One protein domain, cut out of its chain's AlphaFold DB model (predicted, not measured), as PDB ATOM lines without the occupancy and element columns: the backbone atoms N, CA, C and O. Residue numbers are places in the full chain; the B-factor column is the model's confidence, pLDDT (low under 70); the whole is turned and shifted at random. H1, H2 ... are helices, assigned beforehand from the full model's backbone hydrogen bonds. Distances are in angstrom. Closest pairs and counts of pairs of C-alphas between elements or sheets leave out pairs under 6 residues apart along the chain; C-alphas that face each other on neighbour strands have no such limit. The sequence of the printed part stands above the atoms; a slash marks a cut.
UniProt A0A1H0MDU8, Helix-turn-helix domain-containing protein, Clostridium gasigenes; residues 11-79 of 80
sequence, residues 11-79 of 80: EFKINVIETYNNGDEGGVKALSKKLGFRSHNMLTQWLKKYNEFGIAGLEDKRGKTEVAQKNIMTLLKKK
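What this domain is: This is residues 11 to 79 of the 80 residues of the protein "Helix-turn-helix domain-containing protein" of Clostridium gasigenes (UniProt A0A1H0MDU8). Four helices, H1 to H4, make a small body in which H1 crosses H3, with H2 packed at one end of the pair and the short H4 toward the other; H5 is set off from this body at one end of the longest axis and touches no helix. Residues 62 to 68, of which 66 to 68 belong to H5, stick out. The printed part has 69 residues, with five named helices in the order H1 H2 H3 H4 H5 and no named strand: all helix. It is only just compact, close to loose, with a radius of gyration of the C-alphas of 13.2 A and spans of 36 by 26 by 21 A.

How they stand to each other: H3, residues 40 to 53, touches H2, residues 28 to 34, with residues 40 to 44 alone, at a steep tilt of 57 degrees, opposite ways; the closest C-alphas, of Ser 32 and His 40, are 5.4 A apart. Residues 46 to 50 of H3 touch H4, residues 55 to 58, the closest C-alphas being those of Lys 49 and Gly 57, 4.6 A apart. H1, residues 11 to 21, only just touches H3, with 3 pairs of C-alphas within 8 A, the closest Ile 17 and Leu 47 at 6.7 A, about perpendicular at 89 degrees. H5, residues 66 to 77, is apart from H1, H2, H3 and H4. In H1, H2, H3 and H5 every O i to N i+4 pair is within hydrogen-bond range; H4 is too short for such a pair.

Where its parts are: H3 is 19.8 A long, H5 16.7 A, H1 15.1 A, H2 10.0 A and H4 5.3 A. H1 begins at C-alpha 11 (-20.147, 28.920, 29.653), and H5 ends at C-alpha 77 (-20.260, 18.488, 18.835).

The domain as a whole: The C-alphas farthest apart, of Gly 26 and Glu 66, are 37.4 A apart. The printed part has no cut and no long link. Residues 23 to 26 and 60 to 79 have pLDDT under 70.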
ATOM      1  N   GLU A  11     -19.241  28.037  30.395       78.19
ATOM      2  CA  GLU A  11     -20.147  28.920  29.653       78.19
ATOM      3  C   GLU A  11     -20.028  30.373  30.115       78.19
ATOM      4  O   GLU A  11     -19.893  31.277  29.299       78.19
ATOM      5  N   PHE A  12     -19.960  30.590  31.432       83.06
ATOM      6  CA  PHE A  12     -19.747  31.921  31.986       83.06
ATOM      7  C   PHE A  12     -18.398  32.497  31.547       83.06
ATOM      8  O   PHE A  12     -18.335  33.636  31.101       83.06
ATOM      9  N   LYS A  13     -17.316  31.711  31.611       83.62
ATOM     10  CA  LYS A  13     -15.985  32.165  31.168       83.62
ATOM     11  C   LYS A  13     -15.956  32.513  29.678       83.62
ATOM     12  O   LYS A  13     -15.317  33.495  29.317       83.62
ATOM     13  N   ILE A  14     -16.629  31.720  28.840       84.25
ATOM     14  CA  ILE A  14     -16.747  31.976  27.400       84.25
ATOM     15  C   ILE A  14     -17.501  33.281  27.183       84.25
ATOM     16  O   ILE A  14     -16.959  34.162  26.529       84.25
ATOM     17  N   ASN A  15     -18.670  33.449  27.808       85.00
ATOM     18  CA  ASN A  15     -19.468  34.664  27.676       85.00
ATOM     19  C   ASN A  15     -18.649  35.912  28.034       85.00
ATOM     20  O   ASN A  15     -18.633  36.877  27.285       85.00
ATOM     21  N   VAL A  16     -17.893  35.867  29.136       84.69
ATOM     22  CA  VAL A  16     -16.990  36.956  29.545       84.69
ATOM     23  C   VAL A  16     -15.957  37.281  28.463       84.69
ATOM     24  O   VAL A  16     -15.718  38.450  28.170       84.69
ATOM     25  N   ILE A  17     -15.334  36.265  27.867       84.06
ATOM     26  CA  ILE A  17     -14.320  36.462  26.825       84.06
ATOM     27  C   ILE A  17     -14.948  36.942  25.519       84.06
ATOM     28  O   ILE A  17     -14.374  37.804  24.865       84.06
ATOM     29  N   GLU A  18     -16.127  36.449  25.149       84.81
ATOM     30  CA  GLU A  18     -16.865  36.945  23.989       84.81
ATOM     31  C   GLU A  18     -17.262  38.408  24.173       84.81
ATOM     32  O   GLU A  18     -17.057  39.204  23.262       84.81
ATOM     33  N   THR A  19     -17.754  38.808  25.349       83.50
ATOM     34  CA  THR A  19     -18.059  40.218  25.639       83.50
ATOM     35  C   THR A  19     -16.802  41.088  25.586       83.50
ATOM     36  O   THR A  19     -16.833  42.179  25.024       83.50
ATOM     37  N   TYR A  20     -15.672  40.585  26.098       84.00
ATOM     38  CA  TYR A  20     -14.378  41.253  25.956       84.00
ATOM     39  C   TYR A  20     -13.988  41.430  24.481       84.00
ATOM     40  O   TYR A  20     -13.562  42.509  24.078       84.00
ATOM     41  N   ASN A  21     -14.145  40.379  23.673       81.12
ATOM     42  CA  ASN A  21     -13.725  40.362  22.274       81.12
ATOM     43  C   ASN A  21     -14.650  41.185  21.363       81.12
ATOM     44  O   ASN A  21     -14.192  41.726  20.364       81.12
ATOM     45  N   ASN A  22     -15.927  41.328  21.732       81.31
ATOM     46  CA  ASN A  22     -16.861  42.251  21.082       81.31
ATOM     47  C   ASN A  22     -16.479  43.730  21.295       81.31
ATOM     48  O   ASN A  22     -17.028  44.598  20.627       81.31
ATOM     49  N   GLY A  23     -15.526  44.033  22.187       68.25
ATOM     50  CA  GLY A  23     -14.983  45.383  22.359       68.25
ATOM     51  C   GLY A  23     -15.860  46.328  23.184       68.25
ATOM     52  O   GLY A  23     -15.505  47.491  23.348       68.25
ATOM     53  N   ASP A  24     -16.959  45.832  23.754       64.00
ATOM     54  CA  ASP A  24     -17.945  46.638  24.486       64.00
ATOM     55  C   ASP A  24     -17.452  47.064  25.885       64.00
ATOM     56  O   ASP A  24     -17.965  47.993  26.508       64.00
ATOM     57  N   GLU A  25     -16.416  46.400  26.407       62.72
ATOM     58  CA  GLU A  25     -16.003  46.534  27.804       62.72
ATOM     59  C   GLU A  25     -14.511  46.818  27.974       62.72
ATOM     60  O   GLU A  25     -13.782  45.954  28.442       62.72
ATOM     61  N   GLY A  26     -14.068  48.032  27.618       68.69
ATOM     62  CA  GLY A  26     -12.980  48.823  28.241       68.69
ATOM     63  C   GLY A  26     -11.709  48.139  28.793       68.69
ATOM     64  O   GLY A  26     -11.036  48.711  29.654       68.69
ATOM     65  N   GLY A  27     -11.369  46.924  28.366       80.56
ATOM     66  CA  GLY A  27     -10.302  46.096  28.918       80.56
ATOM     67  C   GLY A  27     -10.707  45.177  30.090       80.56
ATOM     68  O   GLY A  27     -11.740  45.320  30.746       80.56
ATOM     69  N   VAL A  28      -9.796  44.261  30.446       80.75
ATOM     70  CA  VAL A  28      -9.951  43.293  31.557       80.75
ATOM     71  C   VAL A  28     -10.300  43.937  32.898       80.75
ATOM     72  O   VAL A  28     -10.959  43.317  33.728       80.75
ATOM     73  N   LYS A  29      -9.863  45.177  33.134       79.81
ATOM     74  CA  LYS A  29     -10.100  45.895  34.392       79.81
ATOM     75  C   LYS A  29     -11.546  46.382  34.508       79.81
ATOM     76  O   LYS A  29     -12.130  46.264  35.584       79.81
ATOM     77  N   ALA A  30     -12.117  46.893  33.415       83.06
ATOM     78  CA  ALA A  30     -13.507  47.339  33.363       83.06
ATOM     79  C   ALA A  30     -14.457  46.144  33.516       83.06
ATOM     80  O   ALA A  30     -15.276  46.124  34.435       83.06
ATOM     81  N   LEU A  31     -14.227  45.098  32.718       83.62
ATOM     82  CA  LEU A  31     -14.984  43.848  32.759       83.62
ATOM     83  C   LEU A  31     -14.877  43.153  34.128       83.62
ATOM     84  O   LEU A  31     -15.875  42.708  34.694       83.62
ATOM     85  N   SER A  32     -13.679  43.142  34.735       81.94
ATOM     86  CA  SER A  32     -13.479  42.635  36.100       81.94
ATOM     87  C   SER A  32     -14.338  43.367  37.126       81.94
ATOM     88  O   SER A  32     -14.866  42.737  38.038       81.94
ATOM     89  N   LYS A  33     -14.468  44.690  36.999       82.19
ATOM     90  CA  LYS A  33     -15.256  45.510  37.922       82.19
ATOM     91  C   LYS A  33     -16.755  45.293  37.719       82.19
ATOM     92  O   LYS A  33     -17.463  45.127  38.707       82.19
ATOM     93  N   LYS A  34     -17.221  45.237  36.466       82.56
ATOM     94  CA  LYS A  34     -18.633  45.011  36.116       82.56
ATOM     95  C   LYS A  34     -19.136  43.655  36.607       82.56
ATOM     96  O   LYS A  34     -20.222  43.561  37.164       82.56
ATOM     97  N   LEU A  35     -18.310  42.620  36.469       78.81
ATOM     98  CA  LEU A  35     -18.634  41.254  36.888       78.81
ATOM     99  C   LEU A  35     -18.321  40.973  38.367       78.81
ATOM    100  O   LEU A  35     -18.517  39.855  38.840       78.81
ATOM    101  N   GLY A  36     -17.809  41.962  39.110       77.12
ATOM    102  CA  GLY A  36     -17.493  41.814  40.531       77.12
ATOM    103  C   GLY A  36     -16.330  40.858  40.815       77.12
ATOM    104  O   GLY A  36     -16.221  40.305  41.913       77.12
ATOM    105  N   PHE A  37     -15.443  40.635  39.844       77.25
ATOM    106  CA  PHE A  37     -14.272  39.796  40.048       77.25
ATOM    107  C   PHE A  37     -13.292  40.462  41.008       77.25
ATOM    108  O   PHE A  37     -12.881  41.609  40.845       77.25
ATOM    109  N   ARG A  38     -12.851  39.676  41.992       71.31
ATOM    110  CA  ARG A  38     -11.906  40.117  43.024       71.31
ATOM    111  C   ARG A  38     -10.496  40.361  42.486       71.31
ATOM    112  O   ARG A  38      -9.698  41.020  43.143       71.31
ATOM    113  N   SER A  39     -10.168  39.783  41.332       76.56
ATOM    114  CA  SER A  39      -8.865  39.942  40.703       76.56
ATOM    115  C   SER A  39      -8.978  39.870  39.186       76.56
ATOM    116  O   SER A  39      -9.388  38.852  38.625       76.56
ATOM    117  N   HIS A  40      -8.524  40.930  38.525       79.94
ATOM    118  CA  HIS A  40      -8.382  40.997  37.070       79.94
ATOM    119  C   HIS A  40      -7.380  39.962  36.532       79.94
ATOM    120  O   HIS A  40      -7.516  39.523  35.395       79.94
ATOM    121  N   ASN A  41      -6.437  39.491  37.363       81.81
ATOM    122  CA  ASN A  41      -5.501  38.421  36.998       81.81
ATOM    123  C   ASN A  41      -6.210  37.116  36.617       81.81
ATOM    124  O   ASN A  41      -5.644  36.300  35.889       81.81
ATOM    125  N   MET A  42      -7.425  36.888  37.121       80.38
ATOM    126  CA  MET A  42      -8.209  35.714  36.750       80.38
ATOM    127  C   MET A  42      -8.685  35.813  35.298       80.38
ATOM    128  O   MET A  42      -8.533  34.859  34.541       80.38
ATOM    129  N   LEU A  43      -9.157  36.995  34.891       83.00
ATOM    130  CA  LEU A  43      -9.553  37.283  33.514       83.00
ATOM    131  C   LEU A  43      -8.370  37.201  32.553       83.00
ATOM    132  O   LEU A  43      -8.476  36.572  31.507       83.00
ATOM    133  N   THR A  44      -7.224  37.774  32.925       83.94
ATOM    134  CA  THR A  44      -6.008  37.710  32.104       83.94
ATOM    135  C   THR A  44      -5.563  36.266  31.874       83.94
ATOM    136  O   THR A  44      -5.206  35.896  30.759       83.94
ATOM    137  N   GLN A  45      -5.630  35.418  32.907       83.31
ATOM    138  CA  GLN A  45      -5.332  33.994  32.765       83.31
ATOM    139  C   GLN A  45      -6.336  33.277  31.862       83.31
ATOM    140  O   GLN A  45      -5.932  32.428  31.074       83.31
ATOM    141  N   TRP A  46      -7.625  33.599  31.962       86.00
ATOM    142  CA  TRP A  46      -8.645  33.028  31.083       86.00
ATOM    143  C   TRP A  46      -8.418  33.427  29.629       86.00
ATOM    144  O   TRP A  46      -8.398  32.549  28.778       86.00
ATOM    145  N   LEU A  47      -8.149  34.706  29.353       84.31
ATOM    146  CA  LEU A  47      -7.826  35.189  28.009       84.31
ATOM    147  C   LEU A  47      -6.580  34.506  27.443       84.31
ATOM    148  O   LEU A  47      -6.611  34.037  26.311       84.31
ATOM    149  N   LYS A  48      -5.510  34.381  28.238       85.75
ATOM    150  CA  LYS A  48      -4.288  33.687  27.811       85.75
ATOM    151  C   LYS A  48      -4.562  32.219  27.478       85.75
ATOM    152  O   LYS A  48      -4.178  31.748  26.415       85.75
ATOM    153  N   LYS A  49      -5.268  31.502  28.357       84.31
ATOM    154  CA  LYS A  49      -5.626  30.097  28.119       84.31
ATOM    155  C   LYS A  49      -6.575  29.926  26.937       84.31
ATOM    156  O   LYS A  49      -6.470  28.934  26.231       84.31
ATOM    157  N   TYR A  50      -7.485  30.872  26.731       84.88
ATOM    158  CA  TYR A  50      -8.378  30.883  25.580       84.88
ATOM    159  C   TYR A  50      -7.623  31.144  24.277       84.88
ATOM    160  O   TYR A  50      -7.919  30.525  23.266       84.88
ATOM    161  N   ASN A  51      -6.610  32.006  24.297       82.56
ATOM    162  CA  ASN A  51      -5.771  32.240  23.130       82.56
ATOM    163  C   ASN A  51      -4.893  31.021  22.784       82.56
ATOM    164  O   ASN A  51      -4.722  30.715  21.613       82.56
ATOM    165  N   GLU A  52      -4.391  30.302  23.793       82.50
ATOM    166  CA  GLU A  52      -3.485  29.157  23.607       82.50
ATOM    167  C   GLU A  52      -4.219  27.827  23.340       82.50
ATOM    168  O   GLU A  52      -3.770  27.018  22.534       82.50
ATOM    169  N   PHE A  53      -5.366  27.596  23.988       78.81
ATOM    170  CA  PHE A  53      -6.104  26.322  23.941       78.81
ATOM    171  C   PHE A  53      -7.591  26.473  23.577       78.81
ATOM    172  O   PHE A  53      -8.342  25.495  23.623       78.81
ATOM    173  N   GLY A  54      -8.068  27.683  23.281       80.12
ATOM    174  CA  GLY A  54      -9.488  27.942  23.045       80.12
ATOM    175  C   GLY A  54     -10.357  27.660  24.273       80.12
ATOM    176  O   GLY A  54      -9.946  27.792  25.430       80.12
ATOM    177  N   ILE A  55     -11.584  27.205  24.021       78.44
ATOM    178  CA  ILE A  55     -12.557  26.834  25.059       78.44
ATOM    179  C   ILE A  55     -11.993  25.761  26.011       78.44
ATOM    180  O   ILE A  55     -12.234  25.814  27.219       78.44
ATOM    181  N   ALA A  56     -11.171  24.837  25.500       73.94
ATOM    182  CA  ALA A  56     -10.547  23.783  26.299       73.94
ATOM    183  C   ALA A  56      -9.569  24.329  27.357       73.94
ATOM    184  O   ALA A  56      -9.374  23.703  28.397       73.94
ATOM    185  N   GLY A  57      -8.993  25.516  27.144       75.69
ATOM    186  CA  GLY A  57      -8.148  26.197  28.131       75.69
ATOM    187  C   GLY A  57      -8.927  26.795  29.303       75.69
ATOM    188  O   GLY A  57      -8.396  26.942  30.407       75.69
ATOM    189  N   LEU A  58     -10.201  27.128  29.095       78.31
ATOM    190  CA  LEU A  58     -11.099  27.628  30.142       78.31
ATOM    191  C   LEU A  58     -11.668  26.502  31.005       78.31
ATOM    192  O   LEU A  58     -12.158  26.746  32.120       78.31
ATOM    193  N   GLU A  59     -11.569  25.272  30.508       71.19
ATOM    194  CA  GLU A  59     -11.908  24.079  31.249       71.19
ATOM    195  C   GLU A  59     -10.918  23.876  32.400       71.19
ATOM    196  O   GLU A  59      -9.742  23.564  32.221       71.19
ATOM    197  N   ASP A  60     -11.404  24.058  33.628       63.88
ATOM    198  CA  ASP A  60     -10.632  23.655  34.797       63.88
ATOM    199  C   ASP A  60     -10.617  22.122  34.858       63.88
ATOM    200  O   ASP A  60     -11.663  21.505  35.059       63.88
ATOM    201  N   LYS A  61      -9.453  21.517  34.602       61.38
ATOM    202  CA  LYS A  61      -9.250  20.062  34.664       61.38
ATOM    203  C   LYS A  61      -9.107  19.539  36.101       61.38
ATOM    204  O   LYS A  61      -8.903  18.343  36.288       61.38
ATOM    205  N   ARG A  62      -9.165  20.394  37.133       48.69
ATOM    206  CA  ARG A  62      -8.985  19.950  38.520       48.69
ATOM    207  C   ARG A  62     -10.313  19.389  39.031       48.69
ATOM    208  O   ARG A  62     -11.265  20.126  39.259       48.69
ATOM    209  N   GLY A  63     -10.369  18.068  39.205       48.47
ATOM    210  CA  GLY A  63     -11.449  17.391  39.932       48.47
ATOM    211  C   GLY A  63     -12.752  17.155  39.163       48.47
ATOM    212  O   GLY A  63     -13.787  16.959  39.795       48.47
ATOM    213  N   LYS A  64     -12.741  17.160  37.825       50.75
ATOM    214  CA  LYS A  64     -13.931  16.801  37.038       50.75
ATOM    215  C   LYS A  64     -13.974  15.298  36.797       50.75
ATOM    216  O   LYS A  64     -13.118  14.752  36.111       50.75
ATOM    217  N   THR A  65     -14.986  14.645  37.355       50.59
ATOM    218  CA  THR A  65     -15.385  13.285  36.990       50.59
ATOM    219  C   THR A  65     -15.731  13.227  35.498       50.59
ATOM    220  O   THR A  65     -16.351  14.143  34.953       50.59
ATOM    221  N   GLU A  66     -15.340  12.132  34.844       53.88
ATOM    222  CA  GLU A  66     -15.438  11.868  33.396       53.88
ATOM    223  C   GLU A  66     -16.831  12.162  32.784       53.88
ATOM    224  O   GLU A  66     -16.964  12.537  31.618       53.88
ATOM    225  N   VAL A  67     -17.884  12.085  33.605       56.75
ATOM    226  CA  VAL A  67     -19.284  12.364  33.246       56.75
ATOM    227  C   VAL A  67     -19.514  13.829  32.841       56.75
ATOM    228  O   VAL A  67     -20.234  14.095  31.879       56.75
ATOM    229  N   ALA A  68     -18.877  14.792  33.517       54.41
ATOM    230  CA  ALA A  68     -19.035  16.213  33.195       54.41
ATOM    231  C   ALA A  68     -18.333  16.591  31.879       54.41
ATOM    232  O   ALA A  68     -18.825  17.448  31.145       54.41
ATOM    233  N   GLN A  69     -17.221  15.922  31.545       55.22
ATOM    234  CA  GLN A  69     -16.535  16.120  30.263       55.22
ATOM    235  C   GLN A  69     -17.349  15.580  29.082       55.22
ATOM    236  O   GLN A  69     -17.415  16.242  28.046       55.22
ATOM    237  N   LYS A  70     -18.020  14.428  29.239       56.44
ATOM    238  CA  LYS A  70     -18.883  13.858  28.188       56.44
ATOM    239  C   LYS A  70     -20.007  14.814  27.783       56.44
ATOM    240  O   LYS A  70     -20.174  15.053  26.593       56.44
ATOM    241  N   ASN A  71     -20.707  15.426  28.741       58.62
ATOM    242  CA  ASN A  71     -21.802  16.353  28.425       58.62
ATOM    243  C   ASN A  71     -21.322  17.610  27.681       58.62
ATOM    244  O   ASN A  71     -21.964  18.033  26.725       58.62
ATOM    245  N   ILE A  72     -20.176  18.180  28.062       61.97
ATOM    246  CA  ILE A  72     -19.628  19.377  27.405       61.97
ATOM    247  C   ILE A  72     -19.125  19.040  25.993       61.97
ATOM    248  O   ILE A  72     -19.413  19.771  25.050       61.97
ATOM    249  N   MET A  73     -18.454  17.898  25.811       60.72
ATOM    250  CA  MET A  73     -18.044  17.416  24.486       60.72
ATOM    251  C   MET A  73     -19.244  17.128  23.577       60.72
ATOM    252  O   MET A  73     -19.200  17.426  22.384       60.72
ATOM    253  N   THR A  74     -20.337  16.604  24.132       60.22
ATOM    254  CA  THR A  74     -21.595  16.416  23.399       60.22
ATOM    255  C   THR A  74     -22.218  17.749  22.983       60.22
ATOM    256  O   THR A  74     -22.708  17.856  21.862       60.22
ATOM    257  N   LEU A  75     -22.175  18.776  23.837       59.12
ATOM    258  CA  LEU A  75     -22.688  20.112  23.512       59.12
ATOM    259  C   LEU A  75     -21.846  20.810  22.433       59.12
ATOM    260  O   LEU A  75     -22.404  21.428  21.530       59.12
ATOM    261  N   LEU A  76     -20.519  20.660  22.474       57.00
ATOM    262  CA  LEU A  76     -19.611  21.233  21.473       57.00
ATOM    263  C   LEU A  76     -19.727  20.541  20.107       57.00
ATOM    264  O   LEU A  76     -19.644  21.207  19.079       57.00
ATOM    265  N   LYS A  77     -19.990  19.227  20.079       54.09
ATOM    266  CA  LYS A  77     -20.260  18.488  18.835       54.09
ATOM    267  C   LYS A  77     -21.616  18.802  18.206       54.09
ATOM    268  O   LYS A  77     -21.786  18.546  17.028       54.09
ATOM    269  N   LYS A  78     -22.576  19.338  18.966       51.94
ATOM    270  CA  LYS A  78     -23.930  19.651  18.472       51.94
ATOM    271  C   LYS A  78     -24.024  20.975  17.704       51.94
ATOM    272  O   LYS A  78     -25.088  21.278  17.175       51.94
ATOM    273  N   LYS A  79     -22.951  21.776  17.692       46.34
ATOM    274  CA  LYS A  79     -22.886  23.085  17.019       46.34
ATOM    275  C   LYS A  79     -22.255  23.018  15.613       46.34
ATOM    276  O   LYS A  79     -22.047  24.071  15.018       46.34
TER     277      LYS A  79